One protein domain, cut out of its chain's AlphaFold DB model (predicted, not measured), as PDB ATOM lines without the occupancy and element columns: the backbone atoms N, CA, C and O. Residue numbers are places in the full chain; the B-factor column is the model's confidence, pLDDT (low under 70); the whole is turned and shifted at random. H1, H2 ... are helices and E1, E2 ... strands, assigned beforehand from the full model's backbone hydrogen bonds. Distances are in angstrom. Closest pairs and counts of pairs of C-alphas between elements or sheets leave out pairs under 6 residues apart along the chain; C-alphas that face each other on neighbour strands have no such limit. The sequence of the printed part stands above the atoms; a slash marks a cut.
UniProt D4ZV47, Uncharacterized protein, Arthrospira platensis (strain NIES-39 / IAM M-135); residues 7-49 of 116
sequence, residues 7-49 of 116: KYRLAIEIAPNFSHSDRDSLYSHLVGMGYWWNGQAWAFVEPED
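Overview. This is residues 7 to 49 of the 116 residues of an uncharacterized protein of Arthrospira platensis (strain NIES-39 / IAM M-135) (UniProt D4ZV47). Two short helices, H1 and H2, pack on each other at a steep angle, and a small two-stranded hairpin, E1 and E2, packs beside them, with C-alphas of H1 within 8 A of both strands and C-alphas of H2 within 8 A of E1. The link of residues 15 to 22 loops round from H1 to H2 at one end of the long axis, and residues 45 to 49 trail from E2 at the other. The printed part has 43 residues with two named helices and two named strands, in the order H1, H2, E1, E2; the sheet has the order E1 - E2 and is antiparallel, and the class is mixed, helices and strands. The whole is compact, with a radius of gyration of the C-alphas of 10.0 A, and its outline is elongated, spanning 31 by 19 by 15 A.

Along the chain. H1 holds residues 7 to 14, begins with C-alpha 7 at (-34.707, 15.941, 25.384) and measures 10.9 A from first to last C-alpha. H2, the longest helix, holds residues 23 to 32 and measures 14.2 A, beginning with C-alpha 23 at (-43.092, 20.618, 25.589). E1 holds residues 35 to 37 and measures 6.9 A. E2 holds residues 42 to 44, measures 6.7 A and ends with C-alpha 44 at (-34.078, 12.029, 39.076).

Arrangement. H1 and H2 touch, the closest C-alphas being those of Tyr 8 and Arg 23, 7.0 A apart. They run the same way at a steep tilt of 51 degrees. The closest C-alphas of H1 and E2 are those of Ala 11 and Trp 42, 7.2 A apart. The closest C-alphas of H2 and E1 are those of Leu 30 and Trp 36, 7.4 A apart. H2 and E2 are near each other, with 7 pairs of C-alphas within 10 A. E1 and E2 form a hairpin, antiparallel with an angle of 143 degrees between their directions; the C-alphas of Tyr 35 and Phe 44 face each other at 4.3 A. N 36 and O 43 are within hydrogen-bond range at 2.8 A, as are N 43 and O 36 at 2.9 A. In H1 and H2 every O i to N i+4 pair is within hydrogen-bond range.

Size, cuts and confidence. The two C-alphas farthest apart are those of Ser 21 and Glu 48, at 31.7 A. The printed part runs from residue 7 to residue 49 and has no cut. The links from H2 to E1 and from E1 to E2 are tight, and the link from H1 to H2, with 8 residues between them, is short. The mean pLDDT of the printed part is 93.4, and no printed residue is under 70.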
ATOM      1  N   LYS A   7     -34.087  15.567  24.102       95.00
ATOM      2  CA  LYS A   7     -34.707  15.941  25.384       95.00
ATOM      3  C   LYS A   7     -36.187  15.559  25.446       95.00
ATOM      4  O   LYS A   7     -36.629  15.005  26.444       95.00
ATOM      5  N   TYR A   8     -36.930  15.842  24.377       95.06
ATOM      6  CA  TYR A   8     -38.361  15.564  24.311       95.06
ATOM      7  C   TYR A   8     -38.660  14.065  24.199       95.06
ATOM      8  O   TYR A   8     -39.547  13.569  24.879       95.06
ATOM      9  N   ARG A   9     -37.882  13.324  23.398       94.94
ATOM     10  CA  ARG A   9     -38.030  11.866  23.269       94.94
ATOM     11  C   ARG A   9     -37.840  11.156  24.611       94.94
ATOM     12  O   ARG A   9     -38.713  10.407  25.022       94.94
ATOM     13  N   LEU A  10     -36.750  11.474  25.311       95.94
ATOM     14  CA  LEU A  10     -36.469  10.906  26.631       95.94
ATOM     15  C   LEU A  10     -37.521  11.320  27.674       95.94
ATOM     16  O   LEU A  10     -37.816  10.550  28.575       95.94
ATOM     17  N   ALA A  11     -38.112  12.514  27.549       96.19
ATOM     18  CA  ALA A  11     -39.187  12.937  28.446       96.19
ATOM     19  C   ALA A  11     -40.457  12.083  28.279       96.19
ATOM     20  O   ALA A  11     -41.084  11.721  29.268       96.19
ATOM     21  N   ILE A  12     -40.812  11.730  27.037       95.69
ATOM     22  CA  ILE A  12     -41.953  10.845  26.753       95.69
ATOM     23  C   ILE A  12     -41.685   9.423  27.252       95.69
ATOM     24  O   ILE A  12     -42.603   8.772  27.728       95.69
ATOM     25  N   GLU A  13     -40.445   8.937  27.168       95.62
ATOM     26  CA  GLU A  13     -40.084   7.621  27.717       95.62
ATOM     27  C   GLU A  13     -40.286   7.559  29.241       95.62
ATOM     28  O   GLU A  13     -40.688   6.521  29.760       95.62
ATOM     29  N   ILE A  14     -40.065   8.674  29.946       96.25
ATOM     30  CA  ILE A  14     -40.258   8.783  31.402       96.25
ATOM     31  C   ILE A  14     -41.738   8.930  31.773       96.25
ATOM     32  O   ILE A  14     -42.198   8.288  32.713       96.25
ATOM     33  N   ALA A  15     -42.495   9.750  31.039       95.81
ATOM     34  CA  ALA A  15     -43.915   9.998  31.300       95.81
ATOM     35  C   ALA A  15     -44.793   9.660  30.076       95.81
ATOM     36  O   ALA A  15     -45.426  10.552  29.503       95.81
ATOM     37  N   PRO A  16     -44.878   8.378  29.664       94.56
ATOM     38  CA  PRO A  16     -45.536   7.982  28.412       94.56
ATOM     39  C   PRO A  16     -47.049   8.217  28.416       94.56
ATOM     40  O   PRO A  16     -47.655   8.382  27.360       94.56
ATOM     41  N   ASN A  17     -47.655   8.259  29.604       95.19
ATOM     42  CA  ASN A  17     -49.098   8.409  29.788       95.19
ATOM     43  C   ASN A  17     -49.519   9.852  30.110       95.19
ATOM     44  O   ASN A  17     -50.708  10.115  30.291       95.19
ATOM     45  N   PHE A  18     -48.572  10.793  30.209       95.56
ATOM     46  CA  PHE A  18     -48.894  12.186  30.501       95.56
ATOM     47  C   PHE A  18     -49.368  12.906  29.236       95.56
ATOM     48  O   PHE A  18     -48.597  13.142  28.303       95.56
ATOM     49  N   SER A  19     -50.648  13.276  29.206       94.75
ATOM     50  CA  SER A  19     -51.217  14.069  28.115       94.75
ATOM     51  C   SER A  19     -50.759  15.525  28.212       94.75
ATOM     52  O   SER A  19     -50.881  16.146  29.265       94.75
ATOM     53  N   HIS A  20     -50.235  16.073  27.116       92.56
ATOM     54  CA  HIS A  20     -49.701  17.432  27.062       92.56
ATOM     55  C   HIS A  20     -49.861  18.046  25.669       92.56
ATOM     56  O   HIS A  20     -49.789  17.356  24.651       92.56
ATOM     57  N   SER A  21     -50.072  19.362  25.623       90.56
ATOM     58  CA  SER A  21     -50.221  20.139  24.384       90.56
ATOM     59  C   SER A  21     -48.893  20.632  23.814       90.56
ATOM     60  O   SER A  21     -48.771  20.885  22.614       90.56
ATOM     61  N   ASP A  22     -47.892  20.787  24.674       92.06
ATOM     62  CA  ASP A  22     -46.620  21.427  24.369       92.06
ATOM     63  C   ASP A  22     -45.490  20.811  25.202       92.06
ATOM     64  O   ASP A  22     -45.699  19.985  26.087       92.06
ATOM     65  N   ARG A  23     -44.249  21.184  24.889       92.75
ATOM     66  CA  ARG A  23     -43.092  20.618  25.589       92.75
ATOM     67  C   ARG A  23     -42.963  21.121  27.018       92.75
ATOM     68  O   ARG A  23     -42.424  20.395  27.845       92.75
ATOM     69  N   ASP A  24     -43.381  22.353  27.272       93.44
ATOM     70  CA  ASP A  24     -43.124  23.015  28.544       93.44
ATOM     71  C   ASP A  24     -43.991  22.390  29.635       93.44
ATOM     72  O   ASP A  24     -43.472  22.053  30.692       93.44
ATOM     73  N   SER A  25     -45.251  22.077  29.330       95.25
ATOM     74  CA  SER A  25     -46.137  21.304  30.207       95.25
ATOM     75  C   SER A  25     -45.575  19.919  30.559       95.25
ATOM     76  O   SER A  25     -45.545  19.567  31.738       95.25
ATOM     77  N   LEU A  26     -45.057  19.155  29.586       96.44
ATOM     78  CA  LEU A  26     -44.379  17.877  29.861       96.44
ATOM     79  C   LEU A  26     -43.139  18.070  30.749       96.44
ATOM     80  O   LEU A  26     -42.926  17.320  31.696       96.44
ATOM     81  N   TYR A  27     -42.312  19.074  30.463       96.44
ATOM     82  CA  TYR A  27     -41.092  19.332  31.228       96.44
ATOM     83  C   TYR A  27     -41.386  19.791  32.657       96.44
ATOM     84  O   TYR A  27     -40.719  19.332  33.580       96.44
ATOM     85  N   SER A  28     -42.392  20.643  32.847       95.62
ATOM     86  CA  SER A  28     -42.872  21.052  34.167       95.62
ATOM     87  C   SER A  28     -43.431  19.870  34.953       95.62
ATOM     88  O   SER A  28     -43.162  19.767  36.147       95.62
ATOM     89  N   HIS A  29     -44.146  18.949  34.297       96.69
ATOM     90  CA  HIS A  29     -44.608  17.719  34.936       96.69
ATOM     91  C   HIS A  29     -43.436  16.853  35.419       96.69
ATOM     92  O   HIS A  29     -43.421  16.449  36.579       96.69
ATOM     93  N   LEU A  30     -42.419  16.643  34.575       96.81
ATOM     94  CA  LEU A  30     -41.206  15.908  34.954       96.81
ATOM     95  C   LEU A  30     -40.465  16.567  36.125       96.81
ATOM     96  O   LEU A  30     -40.063  15.869  37.051       96.81
ATOM     97  N   VAL A  31     -40.326  17.897  36.123       94.19
ATOM     98  CA  VAL A  31     -39.730  18.643  37.247       94.19
ATOM     99  C   VAL A  31     -40.537  18.443  38.530       94.19
ATOM    100  O   VAL A  31     -39.953  18.193  39.579       94.19
ATOM    101  N   GLY A  32     -41.870  18.473  38.449       91.69
ATOM    102  CA  GLY A  32     -42.748  18.171  39.585       91.69
ATOM    103  C   GLY A  32     -42.624  16.730  40.098       91.69
ATOM    104  O   GLY A  32     -42.888  16.478  41.268       91.69
ATOM    105  N   MET A  33     -42.181  15.799  39.250       93.81
ATOM    106  CA  MET A  33     -41.835  14.424  39.623       93.81
ATOM    107  C   MET A  33     -40.384  14.268  40.113       93.81
ATOM    108  O   MET A  33     -39.972  13.142  40.356       93.81
ATOM    109  N   GLY A  34     -39.590  15.341  40.213       93.31
ATOM    110  CA  GLY A  34     -38.186  15.288  40.650       93.31
ATOM    111  C   GLY A  34     -37.157  15.056  39.534       93.31
ATOM    112  O   GLY A  34     -35.974  14.876  39.817       93.31
ATOM    113  N   TYR A  35     -37.559  15.074  38.258       95.81
ATOM    114  CA  TYR A  35     -36.638  14.916  37.127       95.81
ATOM    115  C   TYR A  35     -36.111  16.256  36.603       95.81
ATOM    116  O   TYR A  35     -36.871  17.128  36.178       95.81
ATOM    117  N   TRP A  36     -34.787  16.370  36.488       94.50
ATOM    118  CA  TRP A  36     -34.092  17.558  35.987       94.50
ATOM    119  C   TRP A  36     -33.232  17.246  34.762       94.50
ATOM    120  O   TRP A  36     -32.569  16.213  34.673       94.50
ATOM    121  N   TRP A  37     -33.220  18.153  33.783       95.00
ATOM    122  CA  TRP A  37     -32.423  17.983  32.565       95.00
ATOM    123  C   TRP A  37     -30.976  18.441  32.773       95.00
ATOM    124  O   TRP A  37     -30.721  19.638  32.890       95.00
ATOM    125  N   ASN A  38     -30.015  17.518  32.706       91.56
ATOM    126  CA  ASN A  38     -28.589  17.813  32.919       91.56
ATOM    127  C   ASN A  38     -27.809  18.166  31.631       91.56
ATOM    128  O   ASN A  38     -26.581  18.163  31.613       91.56
ATOM    129  N   GLY A  39     -28.509  18.421  30.521       91.12
ATOM    130  CA  GLY A  39     -27.902  18.655  29.203       91.12
ATOM    131  C   GLY A  39     -27.840  17.408  28.316       91.12
ATOM    132  O   GLY A  39     -27.834  17.543  27.090       91.12
ATOM    133  N   GLN A  40     -27.862  16.209  28.906       92.50
ATOM    134  CA  GLN A  40     -27.772  14.936  28.180       92.50
ATOM    135  C   GLN A  40     -28.948  13.990  28.457       92.50
ATOM    136  O   GLN A  40     -29.396  13.299  27.537       92.50
ATOM    137  N   ALA A  41     -29.445  13.962  29.692       94.75
ATOM    138  CA  ALA A  41     -30.530  13.108  30.152       94.75
ATOM    139  C   ALA A  41     -31.389  13.823  31.207       94.75
ATOM    140  O   ALA A  41     -30.991  14.840  31.781       94.75
ATOM    141  N   TRP A  42     -32.578  13.275  31.443       96.56
ATOM    142  CA  TRP A  42     -33.383  13.589  32.617       96.56
ATOM    143  C   TRP A  42     -32.882  12.726  33.770       96.56
ATOM    144  O   TRP A  42     -32.921  11.501  33.676       96.56
ATOM    145  N   ALA A  43     -32.371  13.362  34.817       94.75
ATOM    146  CA  ALA A  43     -31.905  12.702  36.025       94.75
ATOM    147  C   ALA A  43     -32.919  12.951  37.141       94.75
ATOM    148  O   ALA A  43     -33.351  14.088  37.326       94.75
ATOM    149  N   PHE A  44     -33.305  11.894  37.848       94.12
ATOM    150  CA  PHE A  44     -34.078  12.029  39.076       94.12
ATOM    151  C   PHE A  44     -33.164  12.572  40.177       94.12
ATOM    152  O   PHE A  44     -32.012  12.143  40.275       94.12
ATOM    153  N   VAL A  45     -33.660  13.528  40.953       89.62
ATOM    154  CA  VAL A  45     -32.960  14.113  42.098       89.62
ATOM    155  C   VAL A  45     -33.853  13.928  43.313       89.62
ATOM    156  O   VAL A  45     -34.992  14.400  43.313       89.62
ATOM    157  N   GLU A  46     -33.345  13.228  44.326       87.06
ATOM    158  CA  GLU A  46     -34.045  13.090  45.599       87.06
ATOM    159  C   GLU A  46     -34.142  14.462  46.295       87.06
ATOM    160  O   GLU A  46     -33.224  15.285  46.179       87.06
ATOM    161  N   PRO A  47     -35.252  14.773  46.988       81.69
ATOM    162  CA  PRO A  47     -35.390  16.034  47.714       81.69
ATOM    163  C   PRO A  47     -34.225  16.317  48.676       81.69
ATOM    164  O   PRO A  47     -33.765  17.451  48.760       81.69
ATOM    165  N   GLU A  48     -33.711  15.291  49.351       81.62
ATOM    166  CA  GLU A  48     -32.556  15.343  50.254       81.62
ATOM    167  C   GLU A  48     -31.221  15.634  49.551       81.62
ATOM    168  O   GLU A  48     -30.339  16.252  50.146       81.62
ATOM    169  N   ASP A  49     -31.095  15.260  48.277       83.31
ATOM    170  CA  ASP A  49     -29.925  15.544  47.440       83.31
ATOM    171  C   ASP A  49     -30.011  16.924  46.765       83.31
ATOM    172  O   ASP A  49     -29.078  17.366  46.082       83.31
TER     173      ASP A  49